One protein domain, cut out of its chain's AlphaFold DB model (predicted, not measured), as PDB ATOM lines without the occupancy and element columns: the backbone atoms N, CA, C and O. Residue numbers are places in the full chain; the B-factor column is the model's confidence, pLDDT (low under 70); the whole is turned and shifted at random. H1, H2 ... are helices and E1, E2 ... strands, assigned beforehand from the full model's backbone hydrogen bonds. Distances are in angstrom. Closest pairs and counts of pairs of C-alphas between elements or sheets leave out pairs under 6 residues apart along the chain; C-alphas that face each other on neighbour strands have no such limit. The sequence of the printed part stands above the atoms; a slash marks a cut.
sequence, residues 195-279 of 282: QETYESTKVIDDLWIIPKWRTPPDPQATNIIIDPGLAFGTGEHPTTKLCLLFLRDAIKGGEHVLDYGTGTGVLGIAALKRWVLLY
ATOM      1  N   GLN A 195      17.937  31.570   6.885       83.88
ATOM      2  CA  GLN A 195      17.883  32.860   7.581       83.88
ATOM      3  C   GLN A 195      16.467  33.194   8.061       83.88
ATOM      4  O   GLN A 195      16.304  33.727   9.162       83.88
ATOM      5  N   GLU A 196      15.449  32.853   7.267       82.81
ATOM      6  CA  GLU A 196      14.036  33.043   7.604       82.81
ATOM      7  C   GLU A 196      13.589  32.214   8.814       82.81
ATOM      8  O   GLU A 196      12.679  32.640   9.525       82.81
ATOM      9  N   THR A 197      14.236  31.081   9.112       84.38
ATOM     10  CA  THR A 197      13.878  30.272  10.290       84.38
ATOM     11  C   THR A 197      14.405  30.851  11.602       84.38
ATOM     12  O   THR A 197      13.881  30.509  12.662       84.38
ATOM     13  N   TYR A 198      15.402  31.742  11.559       85.62
ATOM     14  CA  TYR A 198      15.926  32.381  12.762       85.62
ATOM     15  C   TYR A 198      15.003  33.497  13.253       85.62
ATOM     16  O   TYR A 198      14.751  34.501  12.567       85.62
ATOM     17  N   GLU A 199      14.571  33.346  14.501       88.06
ATOM     18  CA  GLU A 199      13.725  34.297  15.205       88.06
ATOM     19  C   GLU A 199      14.488  35.042  16.303       88.06
ATOM     20  O   GLU A 199      15.527  34.611  16.812       88.06
ATOM     21  N   SER A 200      13.964  36.209  16.680       91.50
ATOM     22  CA  SER A 200      14.520  36.958  17.809       91.50
ATOM     23  C   SER A 200      14.256  36.205  19.110       91.50
ATOM     24  O   SER A 200      13.113  35.900  19.447       91.50
ATOM     25  N   THR A 201      15.308  35.945  19.883       90.56
ATOM     26  CA  THR A 201      15.202  35.192  21.133       90.56
ATOM     27  C   THR A 201      15.156  36.131  22.330       90.56
ATOM     28  O   THR A 201      16.142  36.802  22.647       90.56
ATOM     29  N   LYS A 202      14.031  36.124  23.057       92.25
ATOM     30  CA  LYS A 202      13.958  36.714  24.398       92.25
ATOM     31  C   LYS A 202      14.694  35.803  25.374       92.25
ATOM     32  O   LYS A 202      14.310  34.646  25.560       92.25
ATOM     33  N   VAL A 203      15.753  36.312  25.993       87.19
ATOM     34  CA  VAL A 203      16.528  35.541  26.977       87.19
ATOM     35  C   VAL A 203      15.998  35.782  28.386       87.19
ATOM     36  O   VAL A 203      15.787  34.827  29.130       87.19
ATOM     37  N   ILE A 204      15.769  37.051  28.731       82.56
ATOM     38  CA  ILE A 204      15.245  37.538  30.019       82.56
ATOM     39  C   ILE A 204      14.364  38.771  29.788       82.56
ATOM     40  O   ILE A 204      14.291  39.270  28.664       82.56
ATOM     41  N   ASP A 205      13.682  39.257  30.831       79.06
ATOM     42  CA  ASP A 205      12.664  40.315  30.721       79.06
ATOM     43  C   ASP A 205      13.149  41.668  30.169       79.06
ATOM     44  O   ASP A 205      12.316  42.490  29.807       79.06
ATOM     45  N   ASP A 206      14.458  41.852  29.985       84.25
ATOM     46  CA  ASP A 206      15.094  43.059  29.448       84.25
ATOM     47  C   ASP A 206      16.251  42.782  28.458       84.25
ATOM     48  O   ASP A 206      17.041  43.688  28.179       84.25
ATOM     49  N   LEU A 207      16.373  41.560  27.914       90.06
ATOM     50  CA  LEU A 207      17.453  41.178  26.989       90.06
ATOM     51  C   LEU A 207      16.950  40.323  25.826       90.06
ATOM     52  O   LEU A 207      16.413  39.224  26.017       90.06
ATOM     53  N   TRP A 208      17.256  40.790  24.621       93.75
ATOM     54  CA  TRP A 208      16.997  40.091  23.373       93.75
ATOM     55  C   TRP A 208      18.290  39.806  22.626       93.75
ATOM     56  O   TRP A 208      19.190  40.647  22.565       93.75
ATOM     57  N   ILE A 209      18.348  38.628  22.013       93.19
ATOM     58  CA  ILE A 209      19.346  38.292  21.003       93.19
ATOM     59  C   ILE A 209      18.640  38.241  19.655       93.19
ATOM     60  O   ILE A 209      17.636  37.547  19.501       93.19
ATOM     61  N   ILE A 210      19.130  39.031  18.707       93.31
ATOM     62  CA  ILE A 210      18.419  39.353  17.473       93.31
ATOM     63  C   ILE A 210      19.327  39.032  16.285       93.31
ATOM     64  O   ILE A 210      20.449  39.543  16.228       93.31
ATOM     65  N   PRO A 211      18.873  38.207  15.327       92.00
ATOM     66  CA  PRO A 211      19.574  38.032  14.062       92.00
ATOM     67  C   PRO A 211      19.752  39.367  13.331       92.00
ATOM     68  O   PRO A 211      18.833  40.182  13.312       92.00
ATOM     69  N   LYS A 212      20.896  39.590  12.675       90.31
ATOM     70  CA  LYS A 212      21.227  40.870  12.010       90.31
ATOM     71  C   LYS A 212      20.185  41.359  10.995       90.31
ATOM     72  O   LYS A 212      20.102  42.556  10.743       90.31
ATOM     73  N   TRP A 213      19.409  40.447  10.415       88.69
ATOM     74  CA  TRP A 213      18.352  40.722   9.436       88.69
ATOM     75  C   TRP A 213      16.956  40.895  10.057       88.69
ATOM     76  O   TRP A 213      15.983  41.076   9.328       88.69
ATOM     77  N   ARG A 214      16.820  40.837  11.388       90.88
ATOM     78  CA  ARG A 214      15.550  41.018  12.104       90.88
ATOM     79  C   ARG A 214      15.520  42.354  12.841       90.88
ATOM     80  O   ARG A 214      16.537  42.878  13.290       90.88
ATOM     81  N   THR A 215      14.319  42.900  12.993       91.44
ATOM     82  CA  THR A 215      14.091  44.104  13.796       91.44
ATOM     83  C   THR A 215      13.917  43.721  15.268       91.44
ATOM     84  O   THR A 215      13.207  42.753  15.550       91.44
ATOM     85  N   PRO A 216      14.521  44.465  16.215       91.94
ATOM     86  CA  PRO A 216      14.304  44.242  17.639       91.94
ATOM     87  C   PRO A 216      12.815  44.310  18.021       91.94
ATOM     88  O   PRO A 216      12.185  45.333  17.743       91.94
ATOM     89  N   PRO A 217      12.252  43.282  18.687       91.06
ATOM     90  CA  PRO A 217      10.852  43.306  19.123       91.06
ATOM     91  C   PRO A 217      10.559  44.389  20.167       91.06
ATOM     92  O   PRO A 217       9.477  44.970  20.169       91.06
ATOM     93  N   ASP A 218      11.529  44.674  21.037       91.06
ATOM     94  CA  ASP A 218      11.460  45.747  22.025       91.06
ATOM     95  C   ASP A 218      12.695  46.655  21.895       91.06
ATOM     96  O   ASP A 218      13.778  46.304  22.372       91.06
ATOM     97  N   PRO A 219      12.567  47.836  21.265       88.56
ATOM     98  CA  PRO A 219      13.670  48.783  21.126       88.56
ATOM     99  C   PRO A 219      14.205  49.334  22.455       88.56
ATOM    100  O   PRO A 219      15.330  49.827  22.479       88.56
ATOM    101  N   GLN A 220      13.413  49.281  23.534       87.75
ATOM    102  CA  GLN A 220      13.795  49.786  24.857       87.75
ATOM    103  C   GLN A 220      14.550  48.742  25.687       87.75
ATOM    104  O   GLN A 220      15.234  49.094  26.649       87.75
ATOM    105  N   ALA A 221      14.459  47.464  25.315       89.88
ATOM    106  CA  ALA A 221      15.225  46.397  25.936       89.88
ATOM    107  C   ALA A 221      16.701  46.408  25.500       89.88
ATOM    108  O   ALA A 221      17.113  47.042  24.521       89.88
ATOM    109  N   THR A 222      17.530  45.644  26.211       89.50
ATOM    110  CA  THR A 222      18.910  45.401  25.794       89.50
ATOM    111  C   THR A 222      18.904  44.495  24.569       89.50
ATOM    112  O   THR A 222      18.686  43.292  24.665       89.50
ATOM    113  N   ASN A 223      19.174  45.074  23.406       92.81
ATOM    114  CA  ASN A 223      19.222  44.342  22.146       92.81
ATOM    115  C   ASN A 223      20.670  43.979  21.793       92.81
ATOM    116  O   ASN A 223      21.520  44.868  21.632       92.81
ATOM    117  N   ILE A 224      20.960  42.680  21.695       92.88
ATOM    118  CA  ILE A 224      22.228  42.131  21.206       92.88
ATOM    119  C   ILE A 224      21.997  41.591  19.802       92.88
ATOM    120  O   ILE A 224      21.350  40.565  19.619       92.88
ATOM    121  N   ILE A 225      22.533  42.295  18.812       92.38
ATOM    122  CA  ILE A 225      22.447  41.875  17.417       92.38
ATOM    123  C   ILE A 225      23.620  40.940  17.124       92.38
ATOM    124  O   ILE A 225      24.766  41.289  17.407       92.38
ATOM    125  N   ILE A 226      23.328  39.771  16.566       90.50
ATOM    126  CA  ILE A 226      24.320  38.772  16.156       90.50
ATOM    127  C   ILE A 226      24.057  38.311  14.724       90.50
ATOM    128  O   ILE A 226      22.950  38.439  14.207       90.50
ATOM    129  N   ASP A 227      25.072  37.736  14.093       86.75
ATOM    130  CA  ASP A 227      24.933  37.002  12.837       86.75
ATOM    131  C   ASP A 227      24.811  35.505  13.165       86.75
ATOM    132  O   ASP A 227      25.832  34.875  13.463       86.75
ATOM    133  N   PRO A 228      23.595  34.929  13.242       76.50
ATOM    134  CA  PRO A 228      23.463  33.507  13.505       76.50
ATOM    135  C   PRO A 228      23.984  32.729  12.294       76.50
ATOM    136  O   PRO A 228      23.710  33.052  11.140       76.50
ATOM    137  N   GLY A 229      24.795  31.715  12.564       76.31
ATOM    138  CA  GLY A 229      25.521  30.974  11.543       76.31
ATOM    139  C   GLY A 229      26.240  29.789  12.170       76.31
ATOM    140  O   GLY A 229      25.668  29.077  12.987       76.31
ATOM    141  N   LEU A 230      27.516  29.593  11.830       68.44
ATOM    142  CA  LEU A 230      28.306  28.450  12.313       68.44
ATOM    143  C   LEU A 230      28.753  28.566  13.780       68.44
ATOM    144  O   LEU A 230      29.192  27.580  14.371       68.44
ATOM    145  N   ALA A 231      28.692  29.762  14.370       81.00
ATOM    146  CA  ALA A 231      29.143  29.989  15.736       81.00
ATOM    147  C   ALA A 231      28.019  29.728  16.749       81.00
ATOM    148  O   ALA A 231      26.911  30.249  16.628       81.00
ATOM    149  N   PHE A 232      28.330  28.958  17.791       84.25
ATOM    150  CA  PHE A 232      27.424  28.728  18.913       84.25
ATOM    151  C   PHE A 232      27.202  30.014  19.724       84.25
ATOM    152  O   PHE A 232      28.123  30.812  19.899       84.25
ATOM    153  N   GLY A 233      25.996  30.177  20.275       83.06
ATOM    154  CA  GLY A 233      25.644  31.320  21.122       83.06
ATOM    155  C   GLY A 233      24.560  32.225  20.539       83.06
ATOM    156  O   GLY A 233      24.609  33.437  20.730       83.06
ATOM    157  N   THR A 234      23.569  31.659  19.847       86.44
ATOM    158  CA  THR A 234      22.404  32.412  19.344       86.44
ATOM    159  C   THR A 234      21.405  32.801  20.431       86.44
ATOM    160  O   THR A 234      20.497  33.589  20.196       86.44
ATOM    161  N   GLY A 235      21.565  32.251  21.637       84.50
ATOM    162  CA  GLY A 235      20.643  32.464  22.745       84.50
ATOM    163  C   GLY A 235      19.511  31.458  22.831       84.50
ATOM    164  O   GLY A 235      18.892  31.370  23.882       84.50
ATOM    165  N   GLU A 236      19.246  30.679  21.784       85.38
ATOM    166  CA  GLU A 236      18.194  29.656  21.805       85.38
ATOM    167  C   GLU A 236      18.552  28.498  22.739       85.38
ATOM    168  O   GLU A 236      17.701  28.001  23.482       85.38
ATOM    169  N   HIS A 237      19.833  28.119  22.763       89.69
ATOM    170  CA  HIS A 237      20.308  27.003  23.567       89.69
ATOM    171  C   HIS A 237      20.254  27.319  25.080       89.69
ATOM    172  O   HIS A 237      20.732  28.380  25.504       89.69
ATOM    173  N   PRO A 238      19.761  26.391  25.931       89.88
ATOM    174  CA  PRO A 238      19.602  26.626  27.370       89.88
ATOM    175  C   PRO A 238      20.877  27.082  28.087       89.88
ATOM    176  O   PRO A 238      20.816  27.916  28.987       89.88
ATOM    177  N   THR A 239      22.044  26.578  27.679       91.62
ATOM    178  CA  THR A 239      23.332  26.946  28.295       91.62
ATOM    179  C   THR A 239      23.661  28.427  28.108       91.62
ATOM    180  O   THR A 239      24.046  29.083  29.073       91.62
ATOM    181  N   THR A 240      23.443  28.990  26.914       92.06
ATOM    182  CA  THR A 240      23.645  30.423  26.663       92.06
ATOM    183  C   THR A 240      22.681  31.264  27.499       92.06
ATOM    184  O   THR A 240      23.112  32.234  28.123       92.06
ATOM    185  N   LYS A 241      21.401  30.864  27.594       90.94
ATOM    186  CA  LYS A 241      20.406  31.563  28.431       90.94
ATOM    187  C   LYS A 241      20.801  31.576  29.906       90.94
ATOM    188  O   LYS A 241      20.744  32.625  30.541       90.94
ATOM    189  N   LEU A 242      21.232  30.433  30.441       91.12
ATOM    190  CA  LEU A 242      21.665  30.315  31.836       91.12
ATOM    191  C   LEU A 242      22.901  31.175  32.130       91.12
ATOM    192  O   LEU A 242      22.934  31.854  33.152       91.12
ATOM    193  N   CYS A 243      23.882  31.204  31.225       92.06
ATOM    194  CA  CYS A 243      25.050  32.072  31.371       92.06
ATOM    195  C   CYS A 243      24.663  33.558  31.366       92.06
ATOM    196  O   CYS A 243      25.178  34.319  32.179       92.06
ATOM    197  N   LEU A 244      23.733  33.973  30.503       90.81
ATOM    198  CA  LEU A 244      23.248  35.358  30.447       90.81
ATOM    199  C   LEU A 244      22.440  35.751  31.691       90.81
ATOM    200  O   LEU A 244      22.623  36.846  32.221       90.81
ATOM    201  N   LEU A 245      21.603  34.841  32.197       89.38
ATOM    202  CA  LEU A 245      20.906  34.988  33.478       89.38
ATOM    203  C   LEU A 245      21.889  35.173  34.639       89.38
ATOM    204  O   LEU A 245      21.741  36.098  35.434       89.38
ATOM    205  N   PHE A 246      22.918  34.329  34.711       89.88
ATOM    206  CA  PHE A 246      23.966  34.450  35.721       89.88
ATOM    207  C   PHE A 246      24.705  35.788  35.599       89.88
ATOM    208  O   PHE A 246      24.901  36.491  36.588       89.88
ATOM    209  N   LEU A 247      25.082  36.162  34.376       89.19
ATOM    210  CA  LEU A 247      25.833  37.378  34.088       89.19
ATOM    211  C   LEU A 247      25.071  38.645  34.509       89.19
ATOM    212  O   LEU A 247      25.674  39.554  35.082       89.19
ATOM    213  N   ARG A 248      23.746  38.676  34.299       84.56
ATOM    214  CA  ARG A 248      22.852  39.751  34.767       84.56
ATOM    215  C   ARG A 248      22.992  39.999  36.269       84.56
ATOM    216  O   ARG A 248      23.036  41.153  36.702       84.56
ATOM    217  N   ASP A 249      23.043  38.928  37.054       85.12
ATOM    218  CA  ASP A 249      23.049  39.010  38.515       85.12
ATOM    219  C   ASP A 249      24.464  39.192  39.080       85.12
ATOM    220  O   ASP A 249      24.630  39.826  40.126       85.12
ATOM    221  N   ALA A 250      25.478  38.685  38.377       87.06
ATOM    222  CA  ALA A 250      26.860  38.658  38.833       87.06
ATOM    223  C   ALA A 250      27.647  39.946  38.523       87.06
ATOM    224  O   ALA A 250      28.471  40.357  39.343       87.06
ATOM    225  N   ILE A 251      27.389  40.610  37.389       85.56
ATOM    226  CA  ILE A 251      28.077  41.857  37.015       85.56
ATOM    227  C   ILE A 251      27.460  43.051  37.749       85.56
ATOM    228  O   ILE A 251      26.253  43.287  37.658       85.56
ATOM    229  N   LYS A 252      28.292  43.830  38.454       81.69
ATOM    230  CA  LYS A 252      27.885  45.067  39.148       81.69
ATOM    231  C   LYS A 252      28.592  46.324  38.624       81.69
ATOM    232  O   LYS A 252      28.249  47.418  39.059       81.69
ATOM    233  N   GLY A 253      29.505  46.172  37.667       78.00
ATOM    234  CA  GLY A 253      30.296  47.240  37.063       78.00
ATOM    235  C   GLY A 253      31.691  47.345  37.685       78.00
ATOM    236  O   GLY A 253      31.890  47.096  38.874       78.00
ATOM    237  N   GLY A 254      32.684  47.707  36.867       76.38
ATOM    238  CA  GLY A 254      34.084  47.857  37.289       76.38
ATOM    239  C   GLY A 254      34.906  46.557  37.357       76.38
ATOM    240  O   GLY A 254      36.102  46.612  37.634       76.38
ATOM    241  N   GLU A 255      34.308  45.392  37.101       85.69
ATOM    242  CA  GLU A 255      35.002  44.098  37.007       85.69
ATOM    243  C   GLU A 255      35.834  43.881  35.712       85.69
ATOM    244  O   GLU A 255      35.743  44.602  34.731       85.69
ATOM    245  N   HIS A 256      36.665  42.845  35.645       86.12
ATOM    246  CA  HIS A 256      37.228  42.403  34.362       86.12
ATOM    247  C   HIS A 256      36.561  41.092  33.965       86.12
ATOM    248  O   HIS A 256      36.521  40.154  34.765       86.12
ATOM    249  N   VAL A 257      36.017  41.042  32.749       88.75
ATOM    250  CA  VAL A 257      35.279  39.884  32.230       88.75
ATOM    251  C   VAL A 257      36.072  39.259  31.089       88.75
ATOM    252  O   VAL A 257      36.478  39.953  30.160       88.75
ATOM    253  N   LEU A 258      36.278  37.944  31.169       91.94
ATOM    254  CA  LEU A 258      36.841  37.130  30.098       91.94
ATOM    255  C   LEU A 258      35.765  36.163  29.604       91.94
ATOM    256  O   LEU A 258      35.313  35.304  30.358       91.94
ATOM    257  N   ASP A 259      35.391  36.292  28.336       93.06
ATOM    258  CA  ASP A 259      34.503  35.353  27.656       93.06
ATOM    259  C   ASP A 259      35.342  34.258  26.980       93.06
ATOM    260  O   ASP A 259      35.854  34.420  25.869       93.06
ATOM    261  N   TYR A 260      35.584  33.169  27.709       92.69
ATOM    262  CA  TYR A 260      36.403  32.061  27.226       92.69
ATOM    263  C   TYR A 260      35.553  31.072  26.425       92.69
ATOM    264  O   TYR A 260      34.614  30.484  26.957       92.69
ATOM    265  N   GLY A 261      35.906  30.860  25.152       90.81
ATOM    266  CA  GLY A 261      35.055  30.106  24.224       90.81
ATOM    267  C   GLY A 261      33.874  30.939  23.718       90.81
ATOM    268  O   GLY A 261      32.751  30.457  23.660       90.81
ATOM    269  N   THR A 262      34.151  32.195  23.360       90.56
ATOM    270  CA  THR A 262      33.157  33.256  23.131       90.56
ATOM    271  C   THR A 262      32.108  32.968  22.046       90.56
ATOM    272  O   THR A 262      31.017  33.532  22.089       90.56
ATOM    273  N   GLY A 263      32.389  32.075  21.088       91.31
ATOM    274  CA  GLY A 263      31.447  31.742  20.015       91.31
ATOM    275  C   GLY A 263      30.999  32.991  19.252       91.31
ATOM    276  O   GLY A 263      31.831  33.703  18.695       91.31
ATOM    277  N   THR A 264      29.695  33.278  19.259       91.06
ATOM    278  CA  THR A 264      29.101  34.505  18.688       91.06
ATOM    279  C   THR A 264      29.509  35.804  19.392       91.06
ATOM    280  O   THR A 264      29.177  36.883  18.908       91.06
ATOM    281  N   GLY A 265      30.176  35.747  20.547       91.88
ATOM    282  CA  GLY A 265      30.499  36.933  21.344       91.88
ATOM    283  C   GLY A 265      29.408  37.353  22.322       91.88
ATOM    284  O   GLY A 265      29.553  38.365  23.009       91.88
ATOM    285  N   VAL A 266      28.296  36.616  22.389       93.38
ATOM    286  CA  VAL A 266      27.071  37.079  23.056       93.38
ATOM    287  C   VAL A 266      27.257  37.383  24.545       93.38
ATOM    288  O   VAL A 266      26.693  38.360  25.037       93.38
ATOM    289  N   LEU A 267      28.074  36.604  25.265       92.75
ATOM    290  CA  LEU A 267      28.313  36.820  26.696       92.75
ATOM    291  C   LEU A 267      29.195  38.051  26.926       92.75
ATOM    292  O   LEU A 267      28.876  38.882  27.777       92.75
ATOM    293  N   GLY A 268      30.256  38.212  26.131       92.12
ATOM    294  CA  GLY A 268      31.092  39.412  26.146       92.12
ATOM    295  C   GLY A 268      30.311  40.687  25.810       92.12
ATOM    296  O   GLY A 268      30.413  41.687  26.524       92.12
ATOM    297  N   ILE A 269      29.469  40.653  24.774       92.00
ATOM    298  CA  ILE A 269      28.629  41.798  24.386       92.00
ATOM    299  C   ILE A 269      27.604  42.118  25.482       92.00
ATOM    300  O   ILE A 269      27.408  43.289  25.816       92.00
ATOM    301  N   ALA A 270      26.972  41.098  26.073       90.94
ATOM    302  CA  ALA A 270      26.046  41.279  27.187       90.94
ATOM    303  C   ALA A 270      26.730  41.928  28.396       90.94
ATOM    304  O   ALA A 270      26.169  42.848  28.996       90.94
ATOM    305  N   ALA A 271      27.959  41.508  28.711       89.75
ATOM    306  CA  ALA A 271      28.751  42.106  29.778       89.75
ATOM    307  C   ALA A 271      28.989  43.594  29.516       89.75
ATOM    308  O   ALA A 271      28.663  44.422  30.363       89.75
ATOM    309  N   LEU A 272      29.459  43.952  28.320       88.38
ATOM    310  CA  LEU A 272      29.712  45.346  27.945       88.38
ATOM    311  C   LEU A 272      28.443  46.209  27.957       88.38
ATOM    312  O   LEU A 272      28.457  47.328  28.465       88.38
ATOM    313  N   LYS A 273      27.316  45.707  27.443       85.50
ATOM    314  CA  LYS A 273      26.051  46.462  27.458       85.50
ATOM    315  C   LYS A 273      25.526  46.675  28.871       85.50
ATOM    316  O   LYS A 273      25.029  47.757  29.178       85.50
ATOM    317  N   ARG A 274      25.679  45.685  29.756       75.69
ATOM    318  CA  ARG A 274      25.275  45.833  31.159       75.69
ATOM    319  C   ARG A 274      26.115  46.875  31.891       75.69
ATOM    320  O   ARG A 274      25.592  47.584  32.745       75.69
ATOM    321  N   TRP A 275      27.386  47.000  31.526       58.97
ATOM    322  CA  TRP A 275      28.269  48.034  32.054       58.97
ATOM    323  C   TRP A 275      27.822  49.444  31.700       58.97
ATOM    324  O   TRP A 275      27.727  50.285  32.589       58.97
ATOM    325  N   VAL A 276      27.509  49.686  30.425       60.06
ATOM    326  CA  VAL A 276      27.070  51.007  29.947       60.06
ATOM    327  C   VAL A 276      25.761  51.446  30.617       60.06
ATOM    328  O   VAL A 276      25.574  52.629  30.870       60.06
ATOM    329  N   LEU A 277      24.874  50.505  30.965       58.53
ATOM    330  CA  LEU A 277      23.632  50.813  31.688       58.53
ATOM    331  C   LEU A 277      23.849  51.158  33.170       58.53
ATOM    332  O   LEU A 277      23.092  51.949  33.723       58.53
ATOM    333  N   LEU A 278      24.852  50.566  33.825       57.84
ATOM    334  CA  LEU A 278      25.167  50.853  35.233       57.84
ATOM    335  C   LEU A 278      26.021  52.117  35.399       57.84
ATOM    336  O   LEU A 278      25.968  52.758  36.446       57.84
ATOM    337  N   TYR A 279      26.775  52.484  34.363       54.25
ATOM    338  CA  TYR A 279      27.594  53.688  34.298       54.25
ATOM    339  C   TYR A 279      27.430  54.334  32.916       54.25
ATOM    340  O   TYR A 279      28.268  54.094  32.041       54.25
TER     341      TYR A 279
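This is residues 195 to 279 of the 282 residues of an uncharacterized protein of Hordeum vulgare subsp. vulgare (UniProt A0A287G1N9). A small sheet of three strands has two helices of equal residue count, H1 and H2, side by side over one face, with H1 near E1 at one edge and H2 near E3 at the other. The two helices run the same way, and a long loop, residues 251 to 265, folds back from the end of H1 to the beginning of H2. The printed part has 85 residues, with the elements E1, E2, E3, H1 and H2 in that order along the chain; the sheet order is E1, E2, E3, and it is mixed. The class is mixed, helices and strands, though under half of the residues, 40 of 85, are in named elements. The whole is compact, with a radius of gyration of the C-alphas of 12.3 A and spans of 39 by 29 by 18 A.

In the sheet, E2, residues 207 to 211, is the inner strand between the edge strands E1, residues 201 to 204, and E3, residues 222 to 226. E1 and E2 form a hairpin and are antiparallel at 166 degrees, with N 201 and O 209 within hydrogen-bond range at 2.9 A. E2 and E3 are parallel at 25 degrees, with N 210 and O 224 at 2.8 A and N 226 and O 210 at 2.9 A, both within hydrogen-bond range. E1 and E3 are apart. H2, residues 266 to 278, is on the sheet at a height over the sheet of 8.8 A; the closest C-alphas of H2 and E3 are those of Ala 270 and Ile 224, 7.1 A apart. It lies over E3, and is only just not over E2, on which 2 of its C-alphas fall. It only just runs along the strands, at 28 degrees to E3 on the local plane. H1, residues 238 to 250, is on the sheet too, in two layers, helices on one face of a sheet; the closest C-alphas of H1 and E1 are those of Lys 241 and Val 203, 5.7 A apart. H1 and H2 touch at a shallow tilt of 26 degrees, the same way, with the C-alphas of Leu 244 and Leu 267 closest at 6.5 A. In H2 every O i to N i+4 pair is within hydrogen-bond range, in H1 8 of 9.

E1 begins at C-alpha 201 (15.202, 35.192, 21.133) and is 9.2 A long. E2 is 13.5 A and E3 12.9 A long. H1 measures 18.1 A and H2 18.5 A, ending at C-alpha 278 (25.167, 50.853, 35.233).

The C-alphas farthest apart, those of Glu 196 and Gly 254, are 38.8 A from each other. The printed part has no cut. The links E3 to H1, 11 residues, and H1 to H2, 15 residues, are long. The mean pLDDT of the printed part is 86.2; residue 230 and residues 275 to 279 are under 70.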